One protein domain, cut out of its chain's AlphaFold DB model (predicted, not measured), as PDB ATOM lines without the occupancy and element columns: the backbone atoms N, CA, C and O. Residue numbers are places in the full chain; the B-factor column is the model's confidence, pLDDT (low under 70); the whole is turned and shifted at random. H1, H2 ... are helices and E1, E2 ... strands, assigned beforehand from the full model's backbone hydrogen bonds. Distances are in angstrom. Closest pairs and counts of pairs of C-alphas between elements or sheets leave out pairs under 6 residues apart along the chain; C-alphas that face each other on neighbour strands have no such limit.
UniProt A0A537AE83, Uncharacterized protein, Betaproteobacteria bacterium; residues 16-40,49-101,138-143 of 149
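Overview. This is residues 16 to 40, 49 to 101 and 138 to 143 of the 149 residues of an uncharacterized protein of Betaproteobacteria bacterium (UniProt A0A537AE83). One strongly twisted sheet of six strands forms a wall, with two helices over one of its faces and no named helix over the other. H2 covers E3 and E4, while H1 lies over E1, toward the end of the sheet where E6 is. The printed part has 84 residues, with two named helices and six named strands in the order H1, E1, E2, H2, E3, E4, E5, E6, and its class is mixed, helices and strands. Across the mixed sheet the order is E5, E4, E3, E2, E1, E6, with E3 and E2 parallel and the other neighbours antiparallel. The whole is compact and rounded, with a radius of gyration of the C-alphas of 11.4 A and spans of 29 by 29 by 23 A.

Along the chain. H1, residues 16 to 27, is 17.0 A long and begins at C-alpha 16, (170.882, 143.223, 198.128). E1 is residues 33 to 36, and E2, residues 51 to 56, is 16.5 A long. H2, residues 59 to 67, is 12.9 A long. E3, residues 76 to 82, measures 18.9 A from C-alpha 76 at (167.633, 148.883, 188.821). E4, residues 86 to 91, is 15.6 A long, and E5 is residues 97 to 99. E6, residues 138 to 142, is 10.8 A long and ends at C-alpha 142, (163.361, 130.537, 188.599).

Arrangement. The sheet's strands turn by 91 degrees from edge strand E5 to edge strand E6. E2 and E3 are parallel at 19 degrees, with N 79 and O 53 2.8 A apart, within hydrogen-bond range. E2, H2 and E3 form a strand-helix-strand unit, two parallel neighbour strands with a helix between, and its crossover is right-handed. E3, E4 and E5 form a meander, each strand the antiparallel neighbour of the one before; E3 and E4 are a hairpin, with N 80 and O 88 at 2.8 A, and E4 and E5 are another, with N 98 and O 87 at 2.9 A. On the other side of E2, antiparallel E1 has N 35 and O 54 at 2.8 A, and E6 is antiparallel to E1, with N 36 and O 138 at 2.8 A. H2 is on the sheet at a height of 9.0 A, along the strands, at 12 degrees to E3 on the local plane; its closest C-alphas to E4 are those of Arg 66 and Ala 90, 5.2 A apart. H1 is on the same face at a height of 9.5 A, only just along the strands, at 27 degrees to E1 on the local plane; its closest C-alphas to E6 are those of Thr 18 and Val 140, 7.1 A apart. H1 and H2 are only just apart, at 8.3 A. In H1 and H2 every O i to N i+4 pair is within hydrogen-bond range.

Size, cuts and confidence. The farthest C-alphas, of Cys 40 and Ser 60, are 31.9 A apart. Residues 41 to 48 and 102 to 137 are not printed, with C-alpha gaps of 14.0 A and 18.0 A. Of the links printed whole, none is long. The mean pLDDT of the printed part is 87.2; residues 39 to 40 and 49 are under 70.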
ATOM      1  N   ASP A  16     171.878 142.167 198.310       79.31
ATOM      2  CA  ASP A  16     170.882 143.223 198.128       79.31
ATOM      3  C   ASP A  16     169.950 143.009 196.925       79.31
ATOM      4  O   ASP A  16     168.768 143.349 196.994       79.31
ATOM      5  N   ILE A  17     170.447 142.445 195.821       81.88
ATOM      6  CA  ILE A  17     169.639 142.159 194.627       81.88
ATOM      7  C   ILE A  17     168.817 140.897 194.806       81.88
ATOM      8  O   ILE A  17     167.649 140.887 194.425       81.88
ATOM      9  N   THR A  18     169.361 139.865 195.447       82.12
ATOM     10  CA  THR A  18     168.578 138.666 195.765       82.12
ATOM     11  C   THR A  18     167.411 139.010 196.692       82.12
ATOM     12  O   THR A  18     166.274 138.644 196.400       82.12
ATOM     13  N   ALA A  19     167.656 139.789 197.752       85.25
ATOM     14  CA  ALA A  19     166.605 140.255 198.659       85.25
ATOM     15  C   ALA A  19     165.556 141.123 197.941       85.25
ATOM     16  O   ALA A  19     164.354 140.981 198.180       85.25
ATOM     17  N   PHE A  20     165.998 141.988 197.023       87.69
ATOM     18  CA  PHE A  20     165.098 142.780 196.190       87.69
ATOM     19  C   PHE A  20     164.214 141.904 195.295       87.69
ATOM     20  O   PHE A  20     162.998 142.090 195.260       87.69
ATOM     21  N   VAL A  21     164.797 140.915 194.614       88.62
ATOM     22  CA  VAL A  21     164.048 139.977 193.771       88.62
ATOM     23  C   VAL A  21     163.025 139.205 194.600       88.62
ATOM     24  O   VAL A  21     161.877 139.104 194.175       88.62
ATOM     25  N   SER A  22     163.366 138.751 195.810       88.25
ATOM     26  CA  SER A  22     162.393 138.126 196.719       88.25
ATOM     27  C   SER A  22     161.197 139.038 197.012       88.25
ATOM     28  O   SER A  22     160.057 138.580 196.982       88.25
ATOM     29  N   LEU A  23     161.427 140.334 197.238       89.50
ATOM     30  CA  LEU A  23     160.363 141.305 197.502       89.50
ATOM     31  C   LEU A  23     159.456 141.517 196.272       89.50
ATOM     32  O   LEU A  23     158.226 141.561 196.398       89.50
ATOM     33  N   VAL A  24     160.042 141.565 195.072       89.44
ATOM     34  CA  VAL A  24     159.286 141.614 193.808       89.44
ATOM     35  C   VAL A  24     158.439 140.350 193.629       89.44
ATOM     36  O   VAL A  24     157.260 140.445 193.289       89.44
ATOM     37  N   LEU A  25     159.001 139.172 193.906       89.38
ATOM     38  CA  LEU A  25     158.309 137.889 193.768       89.38
ATOM     39  C   LEU A  25     157.125 137.755 194.730       89.38
ATOM     40  O   LEU A  25     156.076 137.259 194.326       89.38
ATOM     41  N   VAL A  26     157.244 138.254 195.965       88.06
ATOM     42  CA  VAL A  26     156.121 138.298 196.923       88.06
ATOM     43  C   VAL A  26     154.968 139.161 196.399       88.06
ATOM     44  O   VAL A  26     153.803 138.858 196.650       88.06
ATOM     45  N   SER A  27     155.276 140.210 195.635       86.38
ATOM     46  CA  SER A  27     154.271 141.106 195.047       86.38
ATOM     47  C   SER A  27     153.689 140.577 193.730       86.38
ATOM     48  O   SER A  27     152.601 140.985 193.314       86.38
ATOM     49  N   CYS A  28     154.421 139.702 193.038       87.94
ATOM     50  CA  CYS A  28     154.109 139.205 191.699       87.94
ATOM     51  C   CYS A  28     154.466 137.719 191.585       87.94
ATOM     52  O   CYS A  28     155.484 137.339 191.002       87.94
ATOM     53  N   LEU A  29     153.568 136.875 192.095       85.19
ATOM     54  CA  LEU A  29     153.718 135.420 192.093       85.19
ATOM     55  C   LEU A  29     153.662 134.801 190.697       85.19
ATOM     56  O   LEU A  29     153.888 133.605 190.586       85.19
ATOM     57  N   GLU A  30     153.392 135.577 189.647       88.31
ATOM     58  CA  GLU A  30     153.197 135.131 188.256       88.31
ATOM     59  C   GLU A  30     154.511 135.121 187.462       88.31
ATOM     60  O   GLU A  30     154.598 134.550 186.373       88.31
ATOM     61  N   ILE A  31     155.571 135.687 188.041       90.62
ATOM     62  CA  ILE A  31     156.912 135.673 187.462       90.62
ATOM     63  C   ILE A  31     157.411 134.226 187.385       90.62
ATOM     64  O   ILE A  31     157.350 133.457 188.349       90.62
ATOM     65  N   ARG A  32     157.883 133.827 186.205       91.06
ATOM     66  CA  ARG A  32     158.369 132.469 185.916       91.06
ATOM     67  C   ARG A  32     159.867 132.344 186.146       91.06
ATOM     68  O   ARG A  32     160.321 131.345 186.698       91.06
ATOM     69  N   SER A  33     160.623 133.358 185.751       91.00
ATOM     70  CA  SER A  33     162.061 133.445 185.988       91.00
ATOM     71  C   SER A  33     162.514 134.898 185.981       91.00
ATOM     72  O   SER A  33     161.870 135.750 185.370       91.00
ATOM     73  N   VAL A  34     163.610 135.168 186.680       92.19
ATOM     74  CA  VAL A  34     164.297 136.457 186.743       92.19
ATOM     75  C   VAL A  34     165.759 136.216 186.414       92.19
ATOM     76  O   VAL A  34     166.414 135.366 187.021       92.19
ATOM     77  N   TRP A  35     166.266 136.980 185.459       92.00
ATOM     78  CA  TRP A  35     167.619 136.899 184.941       92.00
ATOM     79  C   TRP A  35     168.339 138.212 185.206       92.00
ATOM     80  O   TRP A  35     167.766 139.281 185.023       92.00
ATOM     81  N   SER A  36     169.595 138.132 185.621       89.88
ATOM     82  CA  SER A  36     170.503 139.267 185.669       89.88
ATOM     83  C   SER A  36     171.259 139.342 184.355       89.88
ATOM     84  O   SER A  36     171.859 138.358 183.917       89.88
ATOM     85  N   MET A  37     171.228 140.512 183.734       85.06
ATOM     86  CA  MET A  37     171.929 140.806 182.487       85.06
ATOM     87  C   MET A  37     173.255 141.533 182.742       85.06
ATOM     88  O   MET A  37     173.755 142.210 181.842       85.06
ATOM     89  N   ASP A  38     173.788 141.400 183.969       70.56
ATOM     90  CA  ASP A  38     174.912 142.172 184.501       70.56
ATOM     91  C   ASP A  38     176.051 142.299 183.485       70.56
ATOM     92  O   ASP A  38     176.567 141.324 182.925       70.56
ATOM     93  N   HIS A  39     176.387 143.553 183.214       58.88
ATOM     94  CA  HIS A  39     177.360 143.936 182.212       58.88
ATOM     95  C   HIS A  39     178.746 143.409 182.601       58.88
ATOM     96  O   HIS A  39     179.158 143.470 183.758       58.88
ATOM     97  N   CYS A  40     179.484 142.935 181.595       45.03
ATOM     98  CA  CYS A  40     180.887 142.547 181.708       45.03
ATOM     99  C   CYS A  40     181.693 143.604 182.502       45.03
ATOM    100  O   CYS A  40     181.579 144.790 182.179       45.03
ATOM    101  N   ALA A  49     171.885 152.968 185.889       59.66
ATOM    102  CA  ALA A  49     171.381 151.688 186.377       59.66
ATOM    103  C   ALA A  49     172.568 150.773 186.694       59.66
ATOM    104  O   ALA A  49     173.394 150.475 185.830       59.66
ATOM    105  N   GLN A  50     172.665 150.347 187.950       73.88
ATOM    106  CA  GLN A  50     173.709 149.436 188.397       73.88
ATOM    107  C   GLN A  50     173.373 147.979 188.090       73.88
ATOM    108  O   GLN A  50     174.306 147.187 187.965       73.88
ATOM    109  N   TYR A  51     172.083 147.655 187.958       82.38
ATOM    110  CA  TYR A  51     171.588 146.304 187.717       82.38
ATOM    111  C   TYR A  51     170.521 146.306 186.627       82.38
ATOM    112  O   TYR A  51     169.572 147.087 186.684       82.38
ATOM    113  N   GLU A  52     170.657 145.406 185.658       88.12
ATOM    114  CA  GLU A  52     169.666 145.185 184.608       88.12
ATOM    115  C   GLU A  52     169.068 143.787 184.802       88.12
ATOM    116  O   GLU A  52     169.774 142.777 184.739       88.12
ATOM    117  N   LEU A  53     167.774 143.736 185.112       91.44
ATOM    118  CA  LEU A  53     167.038 142.511 185.402       91.44
ATOM    119  C   LEU A  53     165.999 142.259 184.310       91.44
ATOM    120  O   LEU A  53     165.303 143.174 183.882       91.44
ATOM    121  N   LEU A  54     165.865 141.003 183.898       93.00
ATOM    122  CA  LEU A  54     164.887 140.542 182.921       93.00
ATOM    123  C   LEU A  54     163.996 139.472 183.550       93.00
ATOM    124  O   LEU A  54     164.455 138.374 183.865       93.00
ATOM    125  N   ALA A  55     162.716 139.774 183.718       94.19
ATOM    126  CA  ALA A  55     161.727 138.855 184.256       94.19
ATOM    127  C   ALA A  55     160.832 138.293 183.150       94.19
ATOM    128  O   ALA A  55     160.310 139.031 182.325       94.19
ATOM    129  N   PHE A  56     160.591 136.986 183.156       93.12
ATOM    130  CA  PHE A  56     159.608 136.352 182.280       93.12
ATOM    131  C   PHE A  56     158.266 136.278 183.003       93.12
ATOM    132  O   PHE A  56     158.124 135.522 183.967       93.12
ATOM    133  N   ALA A  57     157.276 137.039 182.540       92.81
ATOM    134  CA  ALA A  57     155.953 137.098 183.158       92.81
ATOM    135  C   ALA A  57     154.853 137.251 182.091       92.81
ATOM    136  O   ALA A  57     155.002 136.747 180.975       92.81
ATOM    137  N   ASP A  58     153.721 137.850 182.456       90.56
ATOM    138  CA  ASP A  58     152.632 138.221 181.551       90.56
ATOM    139  C   ASP A  58     152.421 139.747 181.527       90.56
ATOM    140  O   ASP A  58     152.962 140.489 182.356       90.56
ATOM    141  N   ALA A  59     151.626 140.228 180.566       90.44
ATOM    142  CA  ALA A  59     151.327 141.655 180.424       90.44
ATOM    143  C   ALA A  59     150.617 142.240 181.661       90.44
ATOM    144  O   ALA A  59     150.861 143.382 182.048       90.44
ATOM    145  N   SER A  60     149.782 141.443 182.334       91.19
ATOM    146  CA  SER A  60     149.099 141.848 183.569       91.19
ATOM    147  C   SER A  60     150.087 142.127 184.706       91.19
ATOM    148  O   SER A  60     149.895 143.060 185.488       91.19
ATOM    149  N   THR A  61     151.154 141.336 184.792       91.62
ATOM    150  CA  THR A  61     152.233 141.478 185.769       91.62
ATOM    151  C   THR A  61     153.045 142.734 185.490       91.62
ATOM    152  O   THR A  61     153.319 143.484 186.422       91.62
ATOM    153  N   LEU A  62     153.363 143.021 184.223       91.75
ATOM    154  CA  LEU A  62     154.027 144.270 183.830       91.75
ATOM    155  C   LEU A  62     153.223 145.502 184.277       91.75
ATOM    156  O   LEU A  62     153.761 146.390 184.940       91.75
ATOM    157  N   GLU A  63     151.925 145.532 183.981       91.62
ATOM    158  CA  GLU A  63     151.042 146.634 184.380       91.62
ATOM    159  C   GLU A  63     150.932 146.778 185.902       91.62
ATOM    160  O   GLU A  63     150.864 147.887 186.433       91.62
ATOM    161  N   ARG A  64     150.942 145.658 186.628       90.81
ATOM    162  CA  ARG A  64     150.930 145.657 188.091       90.81
ATOM    163  C   ARG A  64     152.239 146.208 188.663       90.81
ATOM    164  O   ARG A  64     152.200 147.075 189.532       90.81
ATOM    165  N   LEU A  65     153.381 145.761 188.145       90.94
ATOM    166  CA  LEU A  65     154.709 146.228 188.547       90.94
ATOM    167  C   LEU A  65     154.892 147.733 188.310       90.94
ATOM    168  O   LEU A  65     155.432 148.429 189.168       90.94
ATOM    169  N   ARG A  66     154.368 148.262 187.200       91.94
ATOM    170  CA  ARG A  66     154.360 149.705 186.906       91.94
ATOM    171  C   ARG A  66     153.607 150.536 187.949       91.94
ATOM    172  O   ARG A  66     153.952 151.692 188.154       91.94
ATOM    173  N   ARG A  67     152.604 149.966 188.626       90.81
ATOM    174  CA  ARG A  67     151.822 150.658 189.672       90.81
ATOM    175  C   ARG A  67     152.462 150.583 191.056       90.81
ATOM    176  O   ARG A  67     152.119 151.374 191.928       90.81
ATOM    177  N   TYR A  68     153.363 149.632 191.284       90.00
ATOM    178  CA  TYR A  68     154.028 149.465 192.571       90.00
ATOM    179  C   TYR A  68     155.285 150.332 192.668       90.00
ATOM    180  O   TYR A  68     156.402 149.829 192.661       90.00
ATOM    181  N   GLU A  69     155.093 151.642 192.826       86.12
ATOM    182  CA  GLU A  69     156.194 152.619 192.914       86.12
ATOM    183  C   GLU A  69     157.183 152.322 194.054       86.12
ATOM    184  O   GLU A  69     158.368 152.619 193.947       86.12
ATOM    185  N   HIS A  70     156.737 151.660 195.126       86.81
ATOM    186  CA  HIS A  70     157.607 151.237 196.232       86.81
ATOM    187  C   HIS A  70     158.658 150.180 195.831       86.81
ATOM    188  O   HIS A  70     159.619 149.971 196.567       86.81
ATOM    189  N   LEU A  71     158.483 149.515 194.682       87.56
ATOM    190  CA  LEU A  71     159.449 148.577 194.100       87.56
ATOM    191  C   LEU A  71     160.434 149.270 193.150       87.56
ATOM    192  O   LEU A  71     161.414 148.655 192.732       87.56
ATOM    193  N   HIS A  72     160.180 150.529 192.780       90.12
ATOM    194  CA  HIS A  72     160.947 151.230 191.754       90.12
ATOM    195  C   HIS A  72     162.255 151.748 192.339       90.12
ATOM    196  O   HIS A  72     162.357 152.843 192.888       90.12
ATOM    197  N   ARG A  73     163.287 150.924 192.204       87.44
ATOM    198  CA  ARG A  73     164.659 151.269 192.558       87.44
ATOM    199  C   ARG A  73     165.344 151.998 191.405       87.44
ATOM    200  O   ARG A  73     165.400 151.478 190.297       87.44
ATOM    201  N   ALA A  74     165.889 153.187 191.664       84.88
ATOM    202  CA  ALA A  74     166.551 154.009 190.643       84.88
ATOM    203  C   ALA A  74     167.847 153.381 190.090       84.88
ATOM    204  O   ALA A  74     168.274 153.710 188.985       84.88
ATOM    205  N   ASP A  75     168.464 152.479 190.853       82.88
ATOM    206  CA  ASP A  75     169.662 151.729 190.485       82.88
ATOM    207  C   ASP A  75     169.360 150.425 189.727       82.88
ATOM    208  O   ASP A  75     170.293 149.730 189.324       82.88
ATOM    209  N   VAL A  76     168.081 150.102 189.503       87.62
ATOM    210  CA  VAL A  76     167.633 148.883 188.821       87.62
ATOM    211  C   VAL A  76     166.833 149.244 187.573       87.62
ATOM    212  O   VAL A  76     165.830 149.952 187.641       87.62
ATOM    213  N   GLU A  77     167.241 148.701 186.434       90.06
ATOM    214  CA  GLU A  77     166.404 148.614 185.240       90.06
ATOM    215  C   GLU A  77     165.724 147.242 185.249       90.06
ATOM    216  O   GLU A  77     166.397 146.210 185.241       90.06
ATOM    217  N   PHE A  78     164.392 147.221 185.308       91.94
ATOM    218  CA  PHE A  78     163.621 145.983 185.386       91.94
ATOM    219  C   PHE A  78     162.760 145.816 184.142       91.94
ATOM    220  O   PHE A  78     161.766 146.517 183.938       91.94
ATOM    221  N   LEU A  79     163.154 144.863 183.307       93.31
ATOM    222  CA  LEU A  79     162.492 144.510 182.064       93.31
ATOM    223  C   LEU A  79     161.595 143.297 182.284       93.31
ATOM    224  O   LEU A  79     161.953 142.364 183.002       93.31
ATOM    225  N   VAL A  80     160.439 143.282 181.634       94.38
ATOM    226  CA  VAL A  80     159.496 142.167 181.669       94.38
ATOM    227  C   VAL A  80     159.274 141.666 180.257       94.38
ATOM    228  O   VAL A  80     158.809 142.415 179.403       94.38
ATOM    229  N   VAL A  81     159.582 140.394 180.025       93.94
ATOM    230  CA  VAL A  81     159.205 139.672 178.814       93.94
ATOM    231  C   VAL A  81     157.732 139.298 178.923       93.94
ATOM    232  O   VAL A  81     157.341 138.519 179.798       93.94
ATOM    233  N   VAL A  82     156.939 139.846 178.013       89.25
ATOM    234  CA  VAL A  82     155.529 139.546 177.785       89.25
ATOM    235  C   VAL A  82     155.402 138.658 176.547       89.25
ATOM    236  O   VAL A  82     156.204 138.724 175.617       89.25
ATOM    237  N   ASP A  83     154.428 137.751 176.553       85.75
ATOM    238  CA  ASP A  83     154.117 136.854 175.426       85.75
ATOM    239  C   ASP A  83     155.280 135.973 174.917       85.75
ATOM    240  O   ASP A  83     155.177 135.319 173.882       85.75
ATOM    241  N   GLY A  84     156.381 135.894 175.674       87.62
ATOM    242  CA  GLY A  84     157.537 135.041 175.392       87.62
ATOM    243  C   GLY A  84     158.552 135.601 174.391       87.62
ATOM    244  O   GLY A  84     159.563 134.944 174.166       87.62
ATOM    245  N   ASP A  85     158.330 136.792 173.831       90.75
ATOM    246  CA  ASP A  85     159.290 137.441 172.925       90.75
ATOM    247  C   ASP A  85     159.444 138.933 173.204       90.75
ATOM    248  O   ASP A  85     160.561 139.419 173.372       90.75
ATOM    249  N   LEU A  86     158.340 139.671 173.260       92.50
ATOM    250  CA  LEU A  86     158.384 141.109 173.490       92.50
ATOM    251  C   LEU A  86     158.817 141.381 174.925       92.50
ATOM    252  O   LEU A  86     158.367 140.712 175.845       92.50
ATOM    253  N   PHE A  87     159.674 142.372 175.135       93.12
ATOM    254  CA  PHE A  87     160.000 142.833 176.475       93.12
ATOM    255  C   PHE A  87     159.841 144.339 176.589       93.12
ATOM    256  O   PHE A  87     160.096 145.091 175.647       93.12
ATOM    257  N   GLU A  88     159.451 144.777 177.776       93.25
ATOM    258  CA  GLU A  88     159.260 146.182 178.101       93.25
ATOM    259  C   GLU A  88     159.771 146.489 179.502       93.25
ATOM    260  O   GLU A  88     159.663 145.677 180.418       93.25
ATOM    261  N   SER A  89     160.286 147.699 179.682       91.94
ATOM    262  CA  SER A  89     160.658 148.222 180.987       91.94
ATOM    263  C   SER A  89     159.402 148.432 181.835       91.94
ATOM    264  O   SER A  89     158.452 149.129 181.444       91.94
ATOM    265  N   ALA A  90     159.395 147.789 183.001       92.06
ATOM    266  CA  ALA A  90     158.446 148.075 184.064       92.06
ATOM    267  C   ALA A  90     158.835 149.384 184.758       92.06
ATOM    268  O   ALA A  90     157.985 150.244 184.974       92.06
ATOM    269  N   TRP A  91     160.127 149.549 185.049       92.38
ATOM    270  CA  TRP A  91     160.735 150.801 185.484       92.38
ATOM    271  C   TRP A  91     162.241 150.776 185.205       92.38
ATOM    272  O   TRP A  91     162.853 149.721 185.021       92.38
ATOM    273  N   GLY A  92     162.836 151.961 185.229       86.44
ATOM    274  CA  GLY A  92     164.267 152.151 185.071       86.44
ATOM    275  C   GLY A  92     164.584 153.427 184.293       86.44
ATOM    276  O   GLY A  92     163.697 154.025 183.668       86.44
ATOM    277  N   PRO A  93     165.836 153.903 184.356       78.81
ATOM    278  CA  PRO A  93     166.240 155.150 183.716       78.81
ATOM    279  C   PRO A  93     166.198 155.094 182.184       78.81
ATOM    280  O   PRO A  93     166.048 156.139 181.550       78.81
ATOM    281  N   ARG A  94     166.339 153.910 181.571       79.19
ATOM    282  CA  ARG A  94     166.447 153.762 180.111       79.19
ATOM    283  C   ARG A  94     165.098 153.523 179.439       79.19
ATOM    284  O   ARG A  94     164.983 153.804 178.248       79.19
ATOM    285  N   LYS A  95     164.093 153.033 180.178       82.50
ATOM    286  CA  LYS A  95     162.759 152.681 179.654       82.50
ATOM    287  C   LYS A  95     162.852 151.802 178.401       82.50
ATOM    288  O   LYS A  95     162.226 152.088 177.380       82.50
ATOM    289  N   LEU A  96     163.689 150.764 178.462       85.19
ATOM    290  CA  LEU A  96     163.957 149.909 177.305       85.19
ATOM    291  C   LEU A  96     162.706 149.137 176.877       85.19
ATOM    292  O   LEU A  96     161.886 148.732 177.697       85.19
ATOM    293  N   SER A  97     162.591 148.883 175.581       89.31
ATOM    294  CA  SER A  97     161.627 147.942 175.023       89.31
ATOM    295  C   SER A  97     162.214 147.273 173.787       89.31
ATOM    296  O   SER A  97     163.100 147.818 173.120       89.31
ATOM    297  N   GLY A  98     161.759 146.061 173.492       89.38
ATOM    298  CA  GLY A  98     162.308 145.283 172.395       89.38
ATOM    299  C   GLY A  98     161.714 143.889 172.284       89.38
ATOM    300  O   GLY A  98     160.597 143.626 172.713       89.38
ATOM    301  N   SER A  99     162.471 143.008 171.639       90.56
ATOM    302  CA  SER A  99     162.104 141.615 171.389       90.56
ATOM    303  C   SER A  99     163.325 140.737 171.631       90.56
ATOM    304  O   SER A  99     164.439 141.085 171.219       90.56
ATOM    305  N   LEU A 100     163.122 139.598 172.283       90.38
ATOM    306  CA  LEU A 100     164.146 138.590 172.522       90.38
ATOM    307  C   LEU A 100     164.705 138.035 171.210       90.38
ATOM    308  O   LEU A 100     165.914 137.822 171.106       90.38
ATOM    309  N   ALA A 101     163.871 137.879 170.179       88.06
ATOM    310  CA  ALA A 101     164.307 137.492 168.843       88.06
ATOM    311  C   ALA A 101     165.279 138.518 168.243       88.06
ATOM    312  O   ALA A 101     166.284 138.140 167.637       88.06
ATOM    313  N   CYS A 138     172.588 135.568 183.598       87.19
ATOM    314  CA  CYS A 138     172.561 134.524 184.617       87.19
ATOM    315  C   CYS A 138     171.194 134.505 185.292       87.19
ATOM    316  O   CYS A 138     170.612 135.559 185.545       87.19
ATOM    317  N   VAL A 139     170.673 133.324 185.607       88.19
ATOM    318  CA  VAL A 139     169.415 133.229 186.348       88.19
ATOM    319  C   VAL A 139     169.641 133.670 187.795       88.19
ATOM    320  O   VAL A 139     170.569 133.210 188.452       88.19
ATOM    321  N   VAL A 140     168.790 134.566 188.288       87.69
ATOM    322  CA  VAL A 140     168.765 134.984 189.701       87.69
ATOM    323  C   VAL A 140     167.724 134.175 190.456       87.69
ATOM    324  O   VAL A 140     167.939 133.759 191.590       87.69
ATOM    325  N   TRP A 141     166.586 133.932 189.811       89.06
ATOM    326  CA  TRP A 141     165.515 133.127 190.366       89.06
ATOM    327  C   TRP A 141     164.730 132.448 189.251       89.06
ATOM    328  O   TRP A 141     164.514 133.020 188.184       89.06
ATOM    329  N   GLN A 142     164.256 131.236 189.505       87.12
ATOM    330  CA  GLN A 142     163.361 130.537 188.599       87.12
ATOM    331  C   GLN A 142     162.351 129.733 189.401       87.12
ATOM    332  O   GLN A 142     162.700 129.085 190.389       87.12
ATOM    333  N   ARG A 143     161.098 129.742 188.945       85.00
ATOM    334  CA  ARG A 143     160.068 128.888 189.521       85.00
ATOM    335  C   ARG A 143     160.466 127.424 189.322       85.00
ATOM    336  O   ARG A 143     160.782 127.047 188.189       85.00
TER     337      ARG A 143